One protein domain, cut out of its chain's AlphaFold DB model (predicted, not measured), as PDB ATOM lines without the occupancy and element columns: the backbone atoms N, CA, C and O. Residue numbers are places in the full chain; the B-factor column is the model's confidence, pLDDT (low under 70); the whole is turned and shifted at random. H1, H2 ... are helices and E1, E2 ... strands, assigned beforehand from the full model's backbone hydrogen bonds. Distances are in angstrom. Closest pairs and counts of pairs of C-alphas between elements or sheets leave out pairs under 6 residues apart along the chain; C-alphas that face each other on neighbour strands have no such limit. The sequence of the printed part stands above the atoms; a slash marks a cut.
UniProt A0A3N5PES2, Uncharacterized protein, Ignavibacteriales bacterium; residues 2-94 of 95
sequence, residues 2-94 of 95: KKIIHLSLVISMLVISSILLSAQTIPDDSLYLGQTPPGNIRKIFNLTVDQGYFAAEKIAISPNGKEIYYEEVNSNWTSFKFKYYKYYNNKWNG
ATOM      1  N   LYS A   2     286.941 376.120 287.094       73.31
ATOM      2  CA  LYS A   2     286.838 374.731 286.572       73.31
ATOM      3  C   LYS A   2     288.005 374.276 285.670       73.31
ATOM      4  O   LYS A   2     288.505 373.170 285.836       73.31
ATOM      5  N   LYS A   3     288.483 375.146 284.768       73.75
ATOM      6  CA  LYS A   3     289.616 374.859 283.861       73.75
ATOM      7  C   LYS A   3     290.961 374.698 284.590       73.75
ATOM      8  O   LYS A   3     291.760 373.859 284.203       73.75
ATOM      9  N   ILE A   4     291.177 375.464 285.663       84.75
ATOM     10  CA  ILE A   4     292.401 375.404 286.481       84.75
ATOM     11  C   ILE A   4     292.430 374.099 287.286       84.75
ATOM     12  O   ILE A   4     293.460 373.440 287.358       84.75
ATOM     13  N   ILE A   5     291.274 373.681 287.814       89.50
ATOM     14  CA  ILE A   5     291.129 372.408 288.534       89.50
ATOM     15  C   ILE A   5     291.400 371.220 287.598       89.50
ATOM     16  O   ILE A   5     292.141 370.317 287.966       89.50
ATOM     17  N   HIS A   6     290.866 371.240 286.370       86.00
ATOM     18  CA  HIS A   6     291.155 370.201 285.373       86.00
ATOM     19  C   HIS A   6     292.641 370.128 285.017       86.00
ATOM     20  O   HIS A   6     293.209 369.040 285.000       86.00
ATOM     21  N   LEU A   7     293.284 371.273 284.777       89.31
ATOM     22  CA  LEU A   7     294.705 371.311 284.438       89.31
ATOM     23  C   LEU A   7     295.576 370.766 285.579       89.31
ATOM     24  O   LEU A   7     296.466 369.955 285.338       89.31
ATOM     25  N   SER A   8     295.275 371.145 286.824       91.31
ATOM     26  CA  SER A   8     295.966 370.619 288.007       91.31
ATOM     27  C   SER A   8     295.815 369.102 288.141       91.31
ATOM     28  O   SER A   8     296.752 368.427 288.564       91.31
ATOM     29  N   LEU A   9     294.649 368.560 287.785       91.81
ATOM     30  CA  LEU A   9     294.364 367.131 287.888       91.81
ATOM     31  C   LEU A   9     295.113 366.330 286.815       91.81
ATOM     32  O   LEU A   9     295.691 365.291 287.123       91.81
ATOM     33  N   VAL A  10     295.193 366.860 285.590       92.81
ATOM     34  CA  VAL A  10     295.986 366.268 284.499       92.81
ATOM     35  C   VAL A  10     297.478 366.260 284.840       92.81
ATOM     36  O   VAL A  10     298.132 365.235 284.672       92.81
ATOM     37  N   ILE A  11     298.014 367.362 285.372       90.38
ATOM     38  CA  ILE A  11     299.427 367.436 285.777       90.38
ATOM     39  C   ILE A  11     299.722 366.429 286.896       90.38
ATOM     40  O   ILE A  11     300.712 365.710 286.820       90.38
ATOM     41  N   SER A  12     298.842 366.319 287.895       88.19
ATOM     42  CA  SER A  12     298.995 365.338 288.978       88.19
ATOM     43  C   SER A  12     299.008 363.895 288.453       88.19
ATOM     44  O   SER A  12     299.880 363.108 288.819       88.19
ATOM     45  N   MET A  13     298.110 363.559 287.518       84.75
ATOM     46  CA  MET A  13     298.087 362.238 286.877       84.75
ATOM     47  C   MET A  13     299.368 361.934 286.089       84.75
ATOM     48  O   MET A  13     299.858 360.809 286.152       84.75
ATOM     49  N   LEU A  14     299.933 362.923 285.387       85.00
ATOM     50  CA  LEU A  14     301.192 362.771 284.648       85.00
ATOM     51  C   LEU A  14     302.397 362.562 285.578       85.00
ATOM     52  O   LEU A  14     303.285 361.769 285.275       85.00
ATOM     53  N   VAL A  15     302.423 363.236 286.730       83.00
ATOM     54  CA  VAL A  15     303.481 363.045 287.731       83.00
ATOM     55  C   VAL A  15     303.397 361.641 288.334       83.00
ATOM     56  O   VAL A  15     304.401 360.936 288.377       83.00
ATOM     57  N   ILE A  16     302.201 361.187 288.720       80.44
ATOM     58  CA  ILE A  16     302.005 359.852 289.307       80.44
ATOM     59  C   ILE A  16     302.360 358.742 288.309       80.44
ATOM     60  O   ILE A  16     303.014 357.771 288.690       80.44
ATOM     61  N   SER A  17     301.986 358.883 287.031       74.00
ATOM     62  CA  SER A  17     302.340 357.888 286.016       74.00
ATOM     63  C   SER A  17     303.852 357.819 285.787       74.00
ATOM     64  O   SER A  17     304.398 356.722 285.717       74.00
ATOM     65  N   SER A  18     304.552 358.959 285.756       68.44
ATOM     66  CA  SER A  18     306.009 358.999 285.548       68.44
ATOM     67  C   SER A  18     306.820 358.319 286.662       68.44
ATOM     68  O   SER A  18     307.843 357.693 286.379       68.44
ATOM     69  N   ILE A  19     306.340 358.373 287.910       64.19
ATOM     70  CA  ILE A  19     306.987 357.722 289.061       64.19
ATOM     71  C   ILE A  19     306.816 356.197 288.992       64.19
ATOM     72  O   ILE A  19     307.743 355.463 289.317       64.19
ATOM     73  N   LEU A  20     305.664 355.710 288.518       60.47
ATOM     74  CA  LEU A  20     305.394 354.272 288.354       60.47
ATOM     75  C   LEU A  20     306.098 353.651 287.136       60.47
ATOM     76  O   LEU A  20     306.218 352.432 287.048       60.47
ATOM     77  N   LEU A  21     306.548 354.478 286.190       58.72
ATOM     78  CA  LEU A  21     307.218 354.058 284.954       58.72
ATOM     79  C   LEU A  21     308.739 353.883 285.102       58.72
ATOM     80  O   LEU A  21     309.387 353.449 284.152       58.72
ATOM     81  N   SER A  22     309.314 354.187 286.269       61.72
ATOM     82  CA  SER A  22     310.764 354.148 286.478       61.72
ATOM     83  C   SER A  22     311.158 353.097 287.521       61.72
ATOM     84  O   SER A  22     310.770 353.191 288.679       61.72
ATOM     85  N   ALA A  23     311.987 352.145 287.071       58.56
ATOM     86  CA  ALA A  23     312.598 351.015 287.785       58.56
ATOM     87  C   ALA A  23     311.680 349.804 288.047       58.56
ATOM     88  O   ALA A  23     311.088 349.649 289.112       58.56
ATOM     89  N   GLN A  24     311.634 348.874 287.084       67.50
ATOM     90  CA  GLN A  24     311.284 347.490 287.405       67.50
ATOM     91  C   GLN A  24     312.332 346.940 288.375       67.50
ATOM     92  O   GLN A  24     313.533 347.034 288.112       67.50
ATOM     93  N   THR A  25     311.885 346.370 289.493       67.75
ATOM     94  CA  THR A  25     312.764 345.626 290.393       67.75
ATOM     95  C   THR A  25     313.383 344.478 289.607       67.75
ATOM     96  O   THR A  25     312.656 343.636 289.079       67.75
ATOM     97  N   ILE A  26     314.711 344.454 289.502       69.56
ATOM     98  CA  ILE A  26     315.418 343.326 288.897       69.56
ATOM     99  C   ILE A  26     315.167 342.118 289.806       69.56
ATOM    100  O   ILE A  26     315.488 342.203 290.994       69.56
ATOM    101  N   PRO A  27     314.574 341.024 289.298       75.25
ATOM    102  CA  PRO A  27     314.381 339.815 290.083       75.25
ATOM    103  C   PRO A  27     315.714 339.339 290.658       75.25
ATOM    104  O   PRO A  27     316.733 339.375 289.965       75.25
ATOM    105  N   ASP A  28     315.713 338.899 291.918       67.12
ATOM    106  CA  ASP A  28     316.955 338.550 292.608       67.12
ATOM    107  C   ASP A  28     317.778 337.545 291.806       67.12
ATOM    108  O   ASP A  28     318.987 337.702 291.727       67.12
ATOM    109  N   ASP A  29     317.138 336.554 291.181       62.69
ATOM    110  CA  ASP A  29     317.738 335.508 290.342       62.69
ATOM    111  C   ASP A  29     318.397 336.014 289.046       62.69
ATOM    112  O   ASP A  29     319.299 335.362 288.521       62.69
ATOM    113  N   SER A  30     318.012 337.196 288.574       61.97
ATOM    114  CA  SER A  30     318.535 337.836 287.366       61.97
ATOM    115  C   SER A  30     319.816 338.638 287.628       61.97
ATOM    116  O   SER A  30     320.466 339.094 286.690       61.97
ATOM    117  N   LEU A  31     320.232 338.772 288.894       57.09
ATOM    118  CA  LEU A  31     321.496 339.404 289.295       57.09
ATOM    119  C   LEU A  31     322.724 338.500 289.083       57.09
ATOM    120  O   LEU A  31     323.850 338.914 289.369       57.09
ATOM    121  N   TYR A  32     322.539 337.258 288.623       59.38
ATOM    122  CA  TYR A  32     323.616 336.271 288.538       59.38
ATOM    123  C   TYR A  32     323.889 335.888 287.093       59.38
ATOM    124  O   TYR A  32     323.031 335.365 286.389       59.38
ATOM    125  N   LEU A  33     325.134 336.099 286.679       58.06
ATOM    126  CA  LEU A  33     325.674 335.776 285.360       58.06
ATOM    127  C   LEU A  33     325.801 334.248 285.157       58.06
ATOM    128  O   LEU A  33     326.902 333.722 285.021       58.06
ATOM    129  N   GLY A  34     324.683 333.517 285.199       55.44
ATOM    130  CA  GLY A  34     324.615 332.085 284.887       55.44
ATOM    131  C   GLY A  34     325.189 331.134 285.947       55.44
ATOM    132  O   GLY A  34     325.647 330.050 285.593       55.44
ATOM    133  N   GLN A  35     325.193 331.500 287.234       55.22
ATOM    134  CA  GLN A  35     325.691 330.620 288.305       55.22
ATOM    135  C   GLN A  35     324.571 329.819 288.988       55.22
ATOM    136  O   GLN A  35     323.602 330.398 289.474       55.22
ATOM    137  N   THR A  36     324.748 328.497 289.100       49.38
ATOM    138  CA  THR A  36     323.818 327.573 289.776       49.38
ATOM    139  C   THR A  36     324.255 327.307 291.232       49.38
ATOM    140  O   THR A  36     325.365 326.811 291.451       49.38
ATOM    141  N   PRO A  37     323.430 327.610 292.256       54.25
ATOM    142  CA  PRO A  37     323.643 327.149 293.639       54.25
ATOM    143  C   PRO A  37     323.667 325.602 293.726       54.25
ATOM    144  O   PRO A  37     323.097 324.964 292.840       54.25
ATOM    145  N   PRO A  38     324.288 324.961 294.750       56.44
ATOM    146  CA  PRO A  38     324.585 325.482 296.094       56.44
ATOM    147  C   PRO A  38     326.064 325.826 296.371       56.44
ATOM    148  O   PRO A  38     326.420 326.121 297.507       56.44
ATOM    149  N   GLY A  39     326.944 325.790 295.366       54.69
ATOM    150  CA  GLY A  39     328.399 325.827 295.590       54.69
ATOM    151  C   GLY A  39     329.054 327.206 295.743       54.69
ATOM    152  O   GLY A  39     330.155 327.280 296.280       54.69
ATOM    153  N   ASN A  40     328.422 328.295 295.298       58.50
ATOM    154  CA  ASN A  40     329.075 329.606 295.236       58.50
ATOM    155  C   ASN A  40     328.284 330.660 296.011       58.50
ATOM    156  O   ASN A  40     327.235 331.125 295.566       58.50
ATOM    157  N   ILE A  41     328.821 331.079 297.161       62.78
ATOM    158  CA  ILE A  41     328.433 332.346 297.788       62.78
ATOM    159  C   ILE A  41     328.732 333.439 296.760       62.78
ATOM    160  O   ILE A  41     329.886 333.629 296.368       62.78
ATOM    161  N   ARG A  42     327.685 334.125 296.297       58.72
ATOM    162  CA  ARG A  42     327.788 335.225 295.333       58.72
ATOM    163  C   ARG A  42     328.780 336.257 295.869       58.72
ATOM    164  O   ARG A  42     328.604 336.763 296.975       58.72
ATOM    165  N   LYS A  43     329.819 336.567 295.094       68.00
ATOM    166  CA  LYS A  43     330.750 337.655 295.410       68.00
ATOM    167  C   LYS A  43     330.437 338.831 294.506       68.00
ATOM    168  O   LYS A  43     330.488 338.699 293.288       68.00
ATOM    169  N   ILE A  44     330.119 339.965 295.119       73.31
ATOM    170  CA  ILE A  44     329.973 341.231 294.407       73.31
ATOM    171  C   ILE A  44     331.327 341.566 293.776       73.31
ATOM    172  O   ILE A  44     332.350 341.573 294.463       73.31
ATOM    173  N   PHE A  45     331.328 341.827 292.470       80.88
ATOM    174  CA  PHE A  45     332.487 342.343 291.752       80.88
ATOM    175  C   PHE A  45     332.277 343.836 291.505       80.88
ATOM    176  O   PHE A  45     331.395 344.216 290.738       80.88
ATOM    177  N   ASN A  46     333.043 344.683 292.193       86.25
ATOM    178  CA  ASN A  46     332.893 346.130 292.079       86.25
ATOM    179  C   ASN A  46     333.677 346.652 290.867       86.25
ATOM    180  O   ASN A  46     334.907 346.576 290.857       86.25
ATOM    181  N   LEU A  47     332.977 347.183 289.863       89.94
ATOM    182  CA  LEU A  47     333.602 347.834 288.712       89.94
ATOM    183  C   LEU A  47     334.076 349.226 289.125       89.94
ATOM    184  O   LEU A  47     333.271 350.084 289.480       89.94
ATOM    185  N   THR A  48     335.386 349.463 289.095       92.81
ATOM    186  CA  THR A  48     335.918 350.797 289.405       92.81
ATOM    187  C   THR A  48     335.758 351.735 288.216       92.81
ATOM    188  O   THR A  48     335.926 351.322 287.070       92.81
ATOM    189  N   VAL A  49     335.488 353.005 288.480       94.12
ATOM    190  CA  VAL A  49     335.364 354.039 287.449       94.12
ATOM    191  C   VAL A  49     336.168 355.264 287.839       94.12
ATOM    192  O   VAL A  49     336.421 355.496 289.025       94.12
ATOM    193  N   ASP A  50     336.581 356.038 286.845       94.19
ATOM    194  CA  ASP A  50     337.212 357.330 287.079       94.19
ATOM    195  C   ASP A  50     336.203 358.328 287.682       94.19
ATOM    196  O   ASP A  50     334.987 358.231 287.494       94.19
ATOM    197  N   GLN A  51     336.692 359.332 288.414       93.75
ATOM    198  CA  GLN A  51     335.821 360.353 288.998       93.75
ATOM    199  C   GLN A  51     335.033 361.097 287.906       93.75
ATOM    200  O   GLN A  51     335.610 361.619 286.954       93.75
ATOM    201  N   GLY A  52     333.709 361.177 288.070       94.00
ATOM    202  CA  GLY A  52     332.808 361.796 287.088       94.00
ATOM    203  C   GLY A  52     332.383 360.869 285.943       94.00
ATOM    204  O   GLY A  52     331.672 361.315 285.040       94.00
ATOM    205  N   TYR A  53     332.791 359.599 285.993       95.69
ATOM    206  CA  TYR A  53     332.365 358.545 285.079       95.69
ATOM    207  C   TYR A  53     331.455 357.544 285.794       95.69
ATOM    208  O   TYR A  53     331.412 357.470 287.024       95.69
ATOM    209  N   PHE A  54     330.720 356.768 285.007       94.00
ATOM    210  CA  PHE A  54     329.969 355.602 285.451       94.00
ATOM    211  C   PHE A  54     330.182 354.451 284.468       94.00
ATOM    212  O   PHE A  54     330.507 354.669 283.299       94.00
ATOM    213  N   ALA A  55     330.036 353.218 284.953       93.19
ATOM    214  CA  ALA A  55     330.149 352.038 284.110       93.19
ATOM    215  C   ALA A  55     328.930 351.989 283.185       93.19
ATOM    216  O   ALA A  55     327.790 352.027 283.653       93.19
ATOM    217  N   ALA A  56     329.179 351.929 281.883       89.62
ATOM    218  CA  ALA A  56     328.145 351.732 280.889       89.62
ATOM    219  C   ALA A  56     327.595 350.300 280.976       89.62
ATOM    220  O   ALA A  56     328.262 349.367 281.428       89.62
ATOM    221  N   GLU A  57     326.378 350.111 280.484       82.81
ATOM    222  CA  GLU A  57     325.637 348.847 280.500       82.81
ATOM    223  C   GLU A  57     326.306 347.710 279.701       82.81
ATOM    224  O   GLU A  57     325.947 346.540 279.841       82.81
ATOM    225  N   LYS A  58     327.295 348.036 278.864       86.31
ATOM    226  CA  LYS A  58     327.970 347.104 277.955       86.31
ATOM    227  C   LYS A  58     329.125 346.389 278.654       86.31
ATOM    228  O   LYS A  58     330.292 346.731 278.464       86.31
ATOM    229  N   ILE A  59     328.792 345.374 279.449       91.62
ATOM    230  CA  ILE A  59     329.770 344.474 280.070       91.62
ATOM    231  C   ILE A  59     329.917 343.216 279.209       91.62
ATOM    232  O   ILE A  59     328.934 342.548 278.893       91.62
ATOM    233  N   ALA A  60     331.152 342.861 278.863       93.19
ATOM    234  CA  ALA A  60     331.495 341.608 278.202       93.19
ATOM    235  C   ALA A  60     332.355 340.738 279.123       93.19
ATOM    236  O   ALA A  60     333.286 341.219 279.767       93.19
ATOM    237  N   ILE A  61     332.053 339.442 279.175       92.56
ATOM    238  CA  ILE A  61     332.754 338.470 280.019       92.56
ATOM    239  C   ILE A  61     333.251 337.338 279.129       92.56
ATOM    240  O   ILE A  61     332.506 336.838 278.284       92.56
ATOM    241  N   SER A  62     334.512 336.936 279.290       93.06
ATOM    242  CA  SER A  62     335.082 335.849 278.492       93.06
ATOM    243  C   SER A  62     334.374 334.512 278.762       93.06
ATOM    244  O   SER A  62     333.897 334.283 279.876       93.06
ATOM    245  N   PRO A  63     334.376 333.559 277.808       87.81
ATOM    246  CA  PRO A  63     333.718 332.257 277.987       87.81
ATOM    247  C   PRO A  63     334.186 331.461 279.214       87.81
ATOM    248  O   PRO A  63     333.440 330.661 279.765       87.81
ATOM    249  N   ASN A  64     335.430 331.673 279.653       85.38
ATOM    250  CA  ASN A  64     335.994 331.033 280.844       85.38
ATOM    251  C   ASN A  64     335.753 331.819 282.147       85.38
ATOM    252  O   ASN A  64     336.253 331.409 283.194       85.38
ATOM    253  N   GLY A  65     335.057 332.958 282.085       87.19
ATOM    254  CA  GLY A  65     334.750 333.819 283.226       87.19
ATOM    255  C   GLY A  65     335.961 334.498 283.870       87.19
ATOM    256  O   GLY A  65     335.854 334.965 285.001       87.19
ATOM    257  N   LYS A  66     337.126 334.518 283.206       90.19
ATOM    258  CA  LYS A  66     338.382 335.064 283.755       90.19
ATOM    259  C   LYS A  66     338.735 336.452 283.241       90.19
ATOM    260  O   LYS A  66     339.741 336.999 283.679       90.19
ATOM    261  N   GLU A  67     337.963 337.015 282.326       94.56
ATOM    262  CA  GLU A  67     338.187 338.358 281.807       94.56
ATOM    263  C   GLU A  67     336.860 339.112 281.769       94.56
ATOM    264  O   GLU A  67     335.834 338.544 281.389       94.56
ATOM    265  N   ILE A  68     336.885 340.372 282.195       93.69
ATOM    266  CA  ILE A  68     335.729 341.271 282.220       93.69
ATOM    267  C   ILE A  68     336.147 342.547 281.504       93.69
ATOM    268  O   ILE A  68     337.166 343.139 281.856       93.69
ATOM    269  N   TYR A  69     335.357 342.971 280.530       95.44
ATOM    270  CA  TYR A  69     335.547 344.196 279.765       95.44
ATOM    271  C   TYR A  69     334.302 345.052 279.929       95.44
ATOM    272  O   TYR A  69     333.186 344.538 279.873       95.44
ATOM    273  N   TYR A  70     334.482 346.347 280.131       95.06
ATOM    274  CA  TYR A  70     333.370 347.286 280.200       95.06
ATOM    275  C   TYR A  70     333.818 348.660 279.729       95.06
ATOM    276  O   TYR A  70     335.004 348.996 279.731       95.06
ATOM    277  N   GLU A  71     332.845 349.440 279.293       95.62
ATOM    278  CA  GLU A  71     333.019 350.843 278.960       95.62
ATOM    279  C   GLU A  71     332.672 351.683 280.195       95.62
ATOM    280  O   GLU A  71     331.735 351.369 280.927       95.62
ATOM    281  N   GLU A  72     333.425 352.745 280.450       95.44
ATOM    282  CA  GLU A  72     332.991 353.830 281.322       95.44
ATOM    283  C   GLU A  72     332.737 355.080 280.489       95.44
ATOM    284  O   GLU A  72     333.431 355.350 279.504       95.44
ATOM    285  N   VAL A  73     331.737 355.849 280.901       96.00
ATOM    286  CA  VAL A  73     331.280 357.047 280.205       96.00
ATOM    287  C   VAL A  73     331.087 358.181 281.205       96.00
ATOM    288  O   VAL A  73     330.711 357.958 282.356       96.00
ATOM    289  N   ASN A  74     331.401 359.409 280.797       96.25
ATOM    290  CA  ASN A  74     331.184 360.578 281.646       96.25
ATOM    291  C   ASN A  74     329.694 360.957 281.726       96.25
ATOM    292  O   ASN A  74     328.896 360.611 280.859       96.25
ATOM    293  N   SER A  75     329.323 361.761 282.727       91.56
ATOM    294  CA  SER A  75     327.941 362.247 282.923       91.56
ATOM    295  C   SER A  75     327.300 362.904 281.692       91.56
ATOM    296  O   SER A  75     326.077 362.948 281.581       91.56
ATOM    297  N   ASN A  76     328.122 363.432 280.783       93.69
ATOM    298  CA  ASN A  76     327.685 364.175 279.605       93.69
ATOM    299  C   ASN A  76     327.689 363.333 278.319       93.69
ATOM    300  O   ASN A  76     327.376 363.876 277.264       93.69
ATOM    301  N   TRP A  77     328.032 362.042 278.388       90.62
ATOM    302  CA  TRP A  77     328.033 361.114 277.248       90.62
ATOM    303  C   TRP A  77     328.957 361.519 276.086       90.62
ATOM    304  O   TRP A  77     328.688 361.220 274.924       90.62
ATOM    305  N   THR A  78     330.053 362.217 276.386       95.44
ATOM    306  CA  THR A  78     331.017 362.725 275.393       95.44
ATOM    307  C   THR A  78     332.377 362.039 275.439       95.44
ATOM    308  O   THR A  78     333.156 362.178 274.498       95.44
ATOM    309  N   SER A  79     332.692 361.323 276.517       95.12
ATOM    310  CA  SER A  79     333.964 360.621 276.678       95.12
ATOM    311  C   SER A  79     333.719 359.188 277.109       95.12
ATOM    312  O   SER A  79     332.986 358.957 278.068       95.12
ATOM    313  N   PHE A  80     334.363 358.261 276.401       94.62
ATOM    314  CA  PHE A  80     334.243 356.823 276.586       94.62
ATOM    315  C   PHE A  80     335.633 356.222 276.775       94.62
ATOM    316  O   PHE A  80     336.566 356.567 276.041       94.62
ATOM    317  N   LYS A  81     335.781 355.328 277.752       94.62
ATOM    318  CA  LYS A  81     337.023 354.586 277.989       94.62
ATOM    319  C   LYS A  81     336.712 353.117 278.215       94.62
ATOM    320  O   LYS A  81     335.711 352.782 278.837       94.62
ATOM    321  N   PHE A  82     337.596 352.244 277.752       94.06
ATOM    322  CA  PHE A  82     337.488 350.811 278.006       94.06
ATOM    323  C   PHE A  82     338.339 350.425 279.210       94.06
ATOM    324  O   PHE A  82     339.514 350.781 279.297       94.06
ATOM    325  N   LYS A  83     337.736 349.667 280.119       95.06
ATOM    326  CA  LYS A  83     338.366 349.094 281.305       95.06
ATOM    327  C   LYS A  83     338.327 347.573 281.188       95.06
ATOM    328  O   LYS A  83     337.417 346.999 280.584       95.06
ATOM    329  N   TYR A  84     339.332 346.917 281.758       94.69
ATOM    330  CA  TYR A  84     339.482 345.473 281.659       94.69
ATOM    331  C   TYR A  84     340.043 344.892 282.955       94.69
ATOM    332  O   TYR A  84     340.963 345.445 283.551       94.69
ATOM    333  N   TYR A  85     339.502 343.747 283.355       94.75
ATOM    334  CA  TYR A  85     340.028 342.937 284.442       94.75
ATOM    335  C   TYR A  85     340.381 341.541 283.952       94.75
ATOM    336  O   TYR A  85     339.656 340.951 283.150       94.75
ATOM    337  N   LYS A  86     341.443 340.969 284.526       94.88
ATOM    338  CA  LYS A  86     341.846 339.575 284.313       94.88
ATOM    339  C   LYS A  86     342.092 338.838 285.615       94.88
ATOM    340  O   LYS A  86     342.864 339.278 286.471       94.88
ATOM    341  N   TYR A  87     341.476 337.671 285.734       88.19
ATOM    342  CA  TYR A  87     341.699 336.742 286.825       88.19
ATOM    343  C   TYR A  87     342.934 335.886 286.538       88.19
ATOM    344  O   TYR A  87     342.913 334.986 285.695       88.19
ATOM    345  N   TYR A  88     344.022 336.162 287.254       88.44
ATOM    346  CA  TYR A  88     345.256 335.384 287.196       88.44
ATOM    347  C   TYR A  88     345.893 335.307 288.590       88.44
ATOM    348  O   TYR A  88     345.727 336.211 289.407       88.44
ATOM    349  N   ASN A  89     346.614 334.220 288.879       90.62
ATOM    350  CA  ASN A  89     347.232 333.966 290.192       90.62
ATOM    351  C   ASN A  89     346.250 334.100 291.371       90.62
ATOM    352  O   ASN A  89     346.563 334.720 292.383       90.62
ATOM    353  N   ASN A  90     345.051 333.525 291.226       82.94
ATOM    354  CA  ASN A  90     343.987 333.536 292.237       82.94
ATOM    355  C   ASN A  90     343.518 334.933 292.686       82.94
ATOM    356  O   ASN A  90     342.982 335.088 293.783       82.94
ATOM    357  N   LYS A  91     343.694 335.954 291.842       86.50
ATOM    358  CA  LYS A  91     343.202 337.311 292.084       86.50
ATOM    359  C   LYS A  91     342.745 337.975 290.789       86.50
ATOM    360  O   LYS A  91     343.196 337.621 289.701       86.50
ATOM    361  N   TRP A  92     341.855 338.950 290.920       87.50
ATOM    362  CA  TRP A  92     341.521 339.869 289.837       87.50
ATOM    363  C   TRP A  92     342.575 340.969 289.743       87.50
ATOM    364  O   TRP A  92     343.066 341.446 290.765       87.50
ATOM    365  N   ASN A  93     342.930 341.349 288.521       91.62
ATOM    366  CA  ASN A  93     343.932 342.369 288.233       91.62
ATOM    367  C   ASN A  93     343.351 343.339 287.209       91.62
ATOM    368  O   ASN A  93     342.739 342.882 286.242       91.62
ATOM    369  N   GLY A  94     343.545 344.633 287.441       90.44
ATOM    370  CA  GLY A  94     342.925 345.727 286.697       90.44
ATOM    371  C   GLY A  94     342.149 346.686 287.619       90.44
ATOM    372  O   GLY A  94     342.145 346.475 288.841       90.44
TER     373      GLY A  94
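Overview. This is residues 2 to 94 of the 95 residues of an uncharacterized protein of Ignavibacteriales bacterium (UniProt A0A3N5PES2). A long free helix, H1, sticks out as an arm from a small head, a strongly twisted, curled sheet of four strands; short H2 and a long loop, residues 32 to 52, lie between. The 93 printed residues hold H1, H2, E1, E2, E3, E4, mixed in class; the sheet, in that strand order, is a meander, each strand the antiparallel neighbour of the one before. The whole is extended, radius of gyration of the C-alphas 20.9 A, spanning 73 by 39 by 19 A.

Along the chain. H1, residues 2 to 20, starts at C-alpha 2 (286.838, 374.731, 286.572) and is 27.7 A long; H2 is residues 28 to 31. E1, 53 to 61, bends by 69 degrees at residue 57; E2 is 67 to 74, E3 80 to 88, 26.3 A long, and E4 91 to 93, ending at C-alpha 93 (343.932, 342.369, 288.233).

Arrangement. H1, with every O i to N i+4 pair within hydrogen-bond range, and H2, too short for one, are not on the sheet. Three hairpins have N and O within hydrogen-bond range: E1 and E2, N 56 and O 71, 2.8 A; E2 and E3, N 70 and O 83, 3.0 A; E3 and E4, N 86 and O 93, 2.9 A.

Size, cuts and confidence. The printed part has no cut; H2 to E1 is a long link. Residues 18 to 26 and 28 to 43 have pLDDT under 70.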